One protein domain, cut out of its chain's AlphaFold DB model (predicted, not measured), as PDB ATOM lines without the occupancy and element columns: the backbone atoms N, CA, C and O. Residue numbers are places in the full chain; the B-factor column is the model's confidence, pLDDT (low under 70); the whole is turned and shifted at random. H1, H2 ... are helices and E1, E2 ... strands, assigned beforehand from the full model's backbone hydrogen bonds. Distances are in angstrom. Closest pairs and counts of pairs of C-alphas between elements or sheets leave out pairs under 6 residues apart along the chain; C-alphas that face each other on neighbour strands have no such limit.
ATOM      1  N   MET A   5      34.429 -30.471  13.689       89.38
ATOM      2  CA  MET A   5      34.552 -29.296  12.827       89.38
ATOM      3  C   MET A   5      33.315 -29.182  11.942       89.38
ATOM      4  O   MET A   5      32.741 -30.197  11.550       89.38
ATOM      5  N   ARG A   6      32.921 -27.954  11.616       91.62
ATOM      6  CA  ARG A   6      31.888 -27.640  10.628       91.62
ATOM      7  C   ARG A   6      32.512 -26.786   9.532       91.62
ATOM      8  O   ARG A   6      33.202 -25.818   9.852       91.62
ATOM      9  N   ASP A   7      32.272 -27.132   8.272       94.62
ATOM     10  CA  ASP A   7      32.673 -26.278   7.154       94.62
ATOM     11  C   ASP A   7      31.873 -24.962   7.190       94.62
ATOM     12  O   ASP A   7      30.681 -24.941   7.509       94.62
ATOM     13  N   VAL A   8      32.551 -23.856   6.910       91.25
ATOM     14  CA  VAL A   8      31.990 -22.505   6.799       91.25
ATOM     15  C   VAL A   8      32.601 -21.830   5.571       91.25
ATOM     16  O   VAL A   8      33.660 -22.252   5.101       91.25
ATOM     17  N   GLU A   9      31.960 -20.793   5.028       88.38
ATOM     18  CA  GLU A   9      32.596 -19.999   3.970       88.38
ATOM     19  C   GLU A   9      33.929 -19.444   4.494       88.38
ATOM     20  O   GLU A   9      33.973 -18.784   5.527       88.38
ATOM     21  N   GLY A  10      35.029 -19.797   3.823       83.50
ATOM     22  CA  GLY A  10      36.384 -19.418   4.237       83.50
ATOM     23  C   GLY A  10      37.131 -20.429   5.116       83.50
ATOM     24  O   GLY A  10      38.298 -20.191   5.418       83.50
ATOM     25  N   GLY A  11      36.545 -21.577   5.493       87.06
ATOM     26  CA  GLY A  11      37.309 -22.629   6.177       87.06
ATOM     27  C   GLY A  11      36.500 -23.594   7.040       87.06
ATOM     28  O   GLY A  11      35.441 -24.080   6.656       87.06
ATOM     29  N   ARG A  12      37.048 -23.934   8.213       88.19
ATOM     30  CA  ARG A  12      36.461 -24.898   9.156       88.19
ATOM     31  C   ARG A  12      36.421 -24.323  10.560       88.19
ATOM     32  O   ARG A  12      37.448 -23.927  11.100       88.19
ATOM     33  N   MET A  13      35.243 -24.350  11.171       82.94
ATOM     34  CA  MET A  13      35.000 -23.867  12.527       82.94
ATOM     35  C   MET A  13      34.896 -25.038  13.507       82.94
ATOM     36  O   MET A  13      34.208 -26.023  13.230       82.94
ATOM     37  N   ARG A  14      35.543 -24.938  14.672       83.81
ATOM     38  CA  ARG A  14      35.386 -25.922  15.755       83.81
ATOM     39  C   ARG A  14      33.989 -25.805  16.363       83.81
ATOM     40  O   ARG A  14      33.578 -24.723  16.760       83.81
ATOM     41  N   VAL A  15      33.291 -26.933  16.481       86.50
ATOM     42  CA  VAL A  15      31.929 -27.018  17.049       86.50
ATOM     43  C   VAL A  15      31.827 -27.966  18.251       86.50
ATOM     44  O   VAL A  15      30.740 -28.193  18.770       86.50
ATOM     45  N   GLY A  16      32.950 -28.523  18.715       79.12
ATOM     46  CA  GLY A  16      33.015 -29.265  19.975       79.12
ATOM     47  C   GLY A  16      34.148 -30.288  20.043       79.12
ATOM     48  O   GLY A  16      34.966 -30.411  19.130       79.12
ATOM     49  N   ASN A  17      34.179 -31.035  21.139       78.12
ATOM     50  CA  ASN A  17      34.980 -32.237  21.373       78.12
ATOM     51  C   ASN A  17      34.171 -33.201  22.256       78.12
ATOM     52  O   ASN A  17      33.099 -32.843  22.747       78.12
ATOM     53  N   ASP A  18      34.638 -34.438  22.415       76.44
ATOM     54  CA  ASP A  18      34.080 -35.302  23.456       76.44
ATOM     55  C   ASP A  18      34.649 -34.854  24.817       76.44
ATOM     56  O   ASP A  18      35.875 -34.757  24.947       76.44
ATOM     57  N   PRO A  19      33.798 -34.560  25.820       61.38
ATOM     58  CA  PRO A  19      34.252 -34.143  27.144       61.38
ATOM     59  C   PRO A  19      35.238 -35.166  27.727       61.38
ATOM     60  O   PRO A  19      34.961 -36.364  27.724       61.38
ATOM     61  N   GLY A  20      36.400 -34.708  28.196       64.50
ATOM     62  CA  GLY A  20      37.443 -35.570  28.772       64.50
ATOM     63  C   GLY A  20      38.495 -36.086  27.784       64.50
ATOM     64  O   GLY A  20      39.465 -36.708  28.209       64.50
ATOM     65  N   ARG A  21      38.362 -35.801  26.482       60.91
ATOM     66  CA  ARG A  21      39.495 -35.857  25.548       60.91
ATOM     67  C   ARG A  21      39.812 -34.451  25.058       60.91
ATOM     68  O   ARG A  21      39.327 -34.016  24.012       60.91
ATOM     69  N   ASP A  22      40.618 -33.747  25.847       68.69
ATOM     70  CA  ASP A  22      41.312 -32.559  25.364       68.69
ATOM     71  C   ASP A  22      42.306 -32.920  24.254       68.69
ATOM     72  O   ASP A  22      42.519 -34.094  23.931       68.69
ATOM     73  N   VAL A  23      42.845 -31.881  23.614       73.75
ATOM     74  CA  VAL A  23      43.857 -31.979  22.558       73.75
ATOM     75  C   VAL A  23      44.889 -33.041  22.946       73.75
ATOM     76  O   VAL A  23      45.513 -32.954  23.998       73.75
ATOM     77  N   THR A  24      45.050 -34.066  22.110       81.56
ATOM     78  CA  THR A  24      46.030 -35.133  22.355       81.56
ATOM     79  C   THR A  24      47.434 -34.561  22.479       81.56
ATOM     80  O   THR A  24      47.749 -33.592  21.782       81.56
ATOM     81  N   ASN A  25      48.299 -35.209  23.262       83.06
ATOM     82  CA  ASN A  25      49.704 -34.816  23.400       83.06
ATOM     83  C   ASN A  25      50.392 -34.621  22.041       83.06
ATOM     84  O   ASN A  25      51.138 -33.665  21.869       83.06
ATOM     85  N   GLU A  26      50.102 -35.460  21.047       85.94
ATOM     86  CA  GLU A  26      50.664 -35.355  19.699       85.94
ATOM     87  C   GLU A  26      50.230 -34.062  18.994       85.94
ATOM     88  O   GLU A  26      51.047 -33.359  18.406       85.94
ATOM     89  N   ALA A  27      48.947 -33.709  19.088       87.06
ATOM     90  CA  ALA A  27      48.415 -32.474  18.517       87.06
ATOM     91  C   ALA A  27      48.951 -31.235  19.255       87.06
ATOM     92  O   ALA A  27      49.310 -30.252  18.609       87.06
ATOM     93  N   ALA A  28      49.086 -31.304  20.582       88.06
ATOM     94  CA  ALA A  28      49.719 -30.250  21.370       88.06
ATOM     95  C   ALA A  28      51.195 -30.066  20.980       88.06
ATOM     96  O   ALA A  28      51.641 -28.939  20.788       88.06
ATOM     97  N   GLN A  29      51.939 -31.158  20.772       92.00
ATOM     98  CA  GLN A  29      53.328 -31.110  20.303       92.00
ATOM     99  C   GLN A  29      53.453 -30.517  18.896       92.00
ATOM    100  O   GLN A  29      54.389 -29.763  18.638       92.00
ATOM    101  N   LEU A  30      52.530 -30.838  17.983       93.69
ATOM    102  CA  LEU A  30      52.518 -30.253  16.639       93.69
ATOM    103  C   LEU A  30      52.304 -28.737  16.694       93.69
ATOM    104  O   LEU A  30      53.067 -27.998  16.075       93.69
ATOM    105  N   VAL A  31      51.322 -28.276  17.477       92.62
ATOM    106  CA  VAL A  31      51.074 -26.839  17.683       92.62
ATOM    107  C   VAL A  31      52.280 -26.173  18.344       92.62
ATOM    108  O   VAL A  31      52.731 -25.133  17.873       92.62
ATOM    109  N   TRP A  32      52.854 -26.790  19.379       95.06
ATOM    110  CA  TRP A  32      54.039 -26.275  20.064       95.06
ATOM    111  C   TRP A  32      55.216 -26.083  19.103       95.06
ATOM    112  O   TRP A  32      55.815 -25.013  19.075       95.06
ATOM    113  N   ARG A  33      55.521 -27.081  18.259       96.25
ATOM    114  CA  ARG A  33      56.612 -26.987  17.273       96.25
ATOM    115  C   ARG A  33      56.382 -25.862  16.272       96.25
ATOM    116  O   ARG A  33      57.335 -25.164  15.945       96.25
ATOM    117  N   LEU A  34      55.146 -25.696  15.802       96.12
ATOM    118  CA  LEU A  34      54.789 -24.624  14.877       96.12
ATOM    119  C   LEU A  34      55.028 -23.250  15.512       96.12
ATOM    120  O   LEU A  34      55.721 -22.422  14.936       96.12
ATOM    121  N   VAL A  35      54.518 -23.031  16.725       96.75
ATOM    122  CA  VAL A  35      54.677 -21.747  17.422       96.75
ATOM    123  C   VAL A  35      56.143 -21.467  17.750       96.75
ATOM    124  O   VAL A  35      56.614 -20.352  17.552       96.75
ATOM    125  N   MET A  36      56.903 -22.475  18.185       97.19
ATOM    126  CA  MET A  36      58.341 -22.326  18.424       97.19
ATOM    127  C   MET A  36      59.128 -22.017  17.142       97.19
ATOM    128  O   MET A  36      60.100 -21.269  17.205       97.19
ATOM    129  N   ALA A  37      58.720 -22.558  15.987       96.12
ATOM    130  CA  ALA A  37      59.346 -22.256  14.697       96.12
ATOM    131  C   ALA A  37      59.128 -20.796  14.261       96.12
ATOM    132  O   ALA A  37      60.017 -20.212  13.650       96.12
ATOM    133  N   GLU A  38      58.001 -20.195  14.646       96.25
ATOM    134  CA  GLU A  38      57.673 -18.778  14.419       96.25
ATOM    135  C   GLU A  38      58.257 -17.838  15.499       96.25
ATOM    136  O   GLU A  38      57.912 -16.663  15.576       96.25
ATOM    137  N   GLY A  39      59.163 -18.332  16.352       95.31
ATOM    138  CA  GLY A  39      59.821 -17.524  17.388       95.31
ATOM    139  C   GLY A  39      59.104 -17.506  18.741       95.31
ATOM    140  O   GLY A  39      59.389 -16.647  19.571       95.31
ATOM    141  N   GLY A  40      58.204 -18.461  18.984       95.88
ATOM    142  CA  GLY A  40      57.513 -18.642  20.267       95.88
ATOM    143  C   GLY A  40      56.150 -17.955  20.350       95.88
ATOM    144  O   GLY A  40      55.438 -18.136  21.341       95.88
ATOM    145  N   GLU A  41      55.744 -17.222  19.311       97.00
ATOM    146  CA  GLU A  41      54.444 -16.561  19.244       97.00
ATOM    147  C   GLU A  41      53.903 -16.522  17.812       97.00
ATOM    148  O   GLU A  41      54.614 -16.171  16.877       97.00
ATOM    149  N   ILE A  42      52.616 -16.835  17.650       96.62
ATOM    150  CA  ILE A  42      51.864 -16.606  16.413       96.62
ATOM    151  C   ILE A  42      50.644 -15.770  16.769       96.62
ATOM    152  O   ILE A  42      49.909 -16.111  17.697       96.62
ATOM    153  N   ALA A  43      50.405 -14.692  16.030       95.00
ATOM    154  CA  ALA A  43      49.263 -13.820  16.251       95.00
ATOM    155  C   ALA A  43      48.536 -13.499  14.948       95.00
ATOM    156  O   ALA A  43      49.162 -13.370  13.897       95.00
ATOM    157  N   TRP A  44      47.221 -13.337  15.038       94.50
ATOM    158  CA  TRP A  44      46.386 -12.877  13.936       94.50
ATOM    159  C   TRP A  44      45.245 -12.010  14.452       94.50
ATOM    160  O   TRP A  44      44.726 -12.217  15.553       94.50
ATOM    161  N   ASP A  45      44.870 -11.041  13.629       93.81
ATOM    162  CA  ASP A  45      43.723 -10.183  13.874       93.81
ATOM    163  C   ASP A  45      42.461 -10.869  13.334       93.81
ATOM    164  O   ASP A  45      42.485 -11.540  12.298       93.81
ATOM    165  N   LEU A  46      41.369 -10.752  14.079       88.56
ATOM    166  CA  LEU A  46      40.051 -11.266  13.736       88.56
ATOM    167  C   LEU A  46      39.185 -10.130  13.182       88.56
ATOM    168  O   LEU A  46      39.407  -8.954  13.472       88.56
ATOM    169  N   ASP A  47      38.163 -10.487  12.406       89.19
ATOM    170  CA  ASP A  47      37.288  -9.519  11.727       89.19
ATOM    171  C   ASP A  47      36.491  -8.627  12.695       89.19
ATOM    172  O   ASP A  47      36.036  -7.545  12.325       89.19
ATOM    173  N   ASP A  48      36.332  -9.054  13.950       90.31
ATOM    174  CA  ASP A  48      35.715  -8.266  15.021       90.31
ATOM    175  C   ASP A  48      36.679  -7.246  15.662       90.31
ATOM    176  O   ASP A  48      36.320  -6.566  16.626       90.31
ATOM    177  N   GLY A  49      37.898  -7.127  15.127       92.38
ATOM    178  CA  GLY A  49      38.958  -6.256  15.626       92.38
ATOM    179  C   GLY A  49      39.692  -6.810  16.849       92.38
ATOM    180  O   GLY A  49      40.590  -6.144  17.368       92.38
ATOM    181  N   SER A  50      39.334  -8.004  17.330       89.38
ATOM    182  CA  SER A  50      40.083  -8.685  18.382       89.38
ATOM    183  C   SER A  50      41.322  -9.383  17.814       89.38
ATOM    184  O   SER A  50      41.437  -9.620  16.614       89.38
ATOM    185  N   ARG A  51      42.286  -9.704  18.679       92.81
ATOM    186  CA  ARG A  51      43.536 -10.364  18.290       92.81
ATOM    187  C   ARG A  51      43.684 -11.673  19.035       92.81
ATOM    188  O   ARG A  51      43.653 -11.702  20.266       92.81
ATOM    189  N   MET A  52      43.895 -12.747  18.288       93.94
ATOM    190  CA  MET A  52      44.210 -14.048  18.853       93.94
ATOM    191  C   MET A  52      45.721 -14.257  18.844       93.94
ATOM    192  O   MET A  52      46.403 -13.939  17.870       93.94
ATOM    193  N   VAL A  53      46.246 -14.778  19.951       94.12
ATOM    194  CA  VAL A  53      47.678 -15.016  20.141       94.12
ATOM    195  C   VAL A  53      47.882 -16.428  20.673       94.12
ATOM    196  O   VAL A  53      47.293 -16.809  21.684       94.12
ATOM    197  N   LEU A  54      48.732 -17.196  19.999       94.94
ATOM    198  CA  LEU A  54      49.240 -18.480  20.460       94.94
ATOM    199  C   LEU A  54      50.689 -18.313  20.899       94.94
ATOM    200  O   LEU A  54      51.508 -17.812  20.134       94.94
ATOM    201  N   LYS A  55      51.001 -18.771  22.112       96.00
ATOM    202  CA  LYS A  55      52.356 -18.762  22.667       96.00
ATOM    203  C   LYS A  55      52.784 -20.175  23.017       96.00
ATOM    204  O   LYS A  55      51.960 -20.988  23.436       96.00
ATOM    205  N   ALA A  56      54.065 -20.448  22.849       95.62
ATOM    206  CA  ALA A  56      54.681 -21.695  23.261       95.62
ATOM    207  C   ALA A  56      56.038 -21.403  23.885       95.62
ATOM    208  O   ALA A  56      56.742 -20.484  23.475       95.62
TER     209      ALA A  56
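What this domain is: This is residues 5 to 56 of the 66 residues of an uncharacterized protein of Escherichia coli 907713 (UniProt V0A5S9). What shape does the backbone make? It is a flat, open C with an empty middle: the small hairpin of E1 and E2 is one arm, and the helix H1 and a second hairpin, E3 and E4, make a corner that forms the rest. The two hairpins stay apart, and residues 18 to 28, of which 25 to 28 belong to H1, stand free between the first hairpin and the corner. What is it made of? The printed part has 52 residues, with one named helix and four named strands in the order E1, E2, H1, E3, E4, and its class is mixed, helices and strands; each hairpin is an antiparallel sheet of two strands. It is loose, with a radius of gyration of the C-alphas of 13.3 A and spans of 32 by 30 by 16 A.

How they stand to each other: How is the first hairpin paired? E1, residues 5 to 8, and E2, residues 11 to 16, are antiparallel neighbours at 142 degrees, with N 6 and O 13 at 2.8 A, within hydrogen-bond range. Where does the helix come near the second hairpin? H1, residues 25 to 37, has Val 35 in its closest C-alpha pair with E3, residues 41 to 45: the C-alphas of Val 35 and Glu 41 are 5.5 A apart. Val 35 is also in its closest C-alpha pair with E4, residues 51 to 55: the C-alphas of Val 35 and Lys 55 are 6.5 A apart. How do the backbones of the hairpin E3 and E4 and of H1 bond? E3 and E4 are antiparallel at 168 degrees, with N 54 and O 42 at 2.8 A, within hydrogen-bond range; in H1 every O i to N i+4 pair is within that range.

Where its parts are: Where does the printed part begin? E1 starts at C-alpha 5, (34.552, -29.296, 12.827), and measures 9.4 A; E2 measures 15.9 A. Where do the later elements lie? H1 runs 18.1 A from C-alpha 25, (49.704, -34.816, 23.400). E3 measures 13.6 A, and E4 measures 12.9 A and ends at C-alpha 55, (52.356, -18.762, 22.667).

The domain as a whole: How far does it reach? The two C-alphas farthest apart, those of Gly 20 and Gly 49, are 32.2 A apart. Is the printed part unbroken? It has no cut, and no link is long; E2 to H1 is short, and the other three are tight. Where is confidence low? The mean pLDDT of the printed part is 88.3, and residues 19 to 22 are under 70.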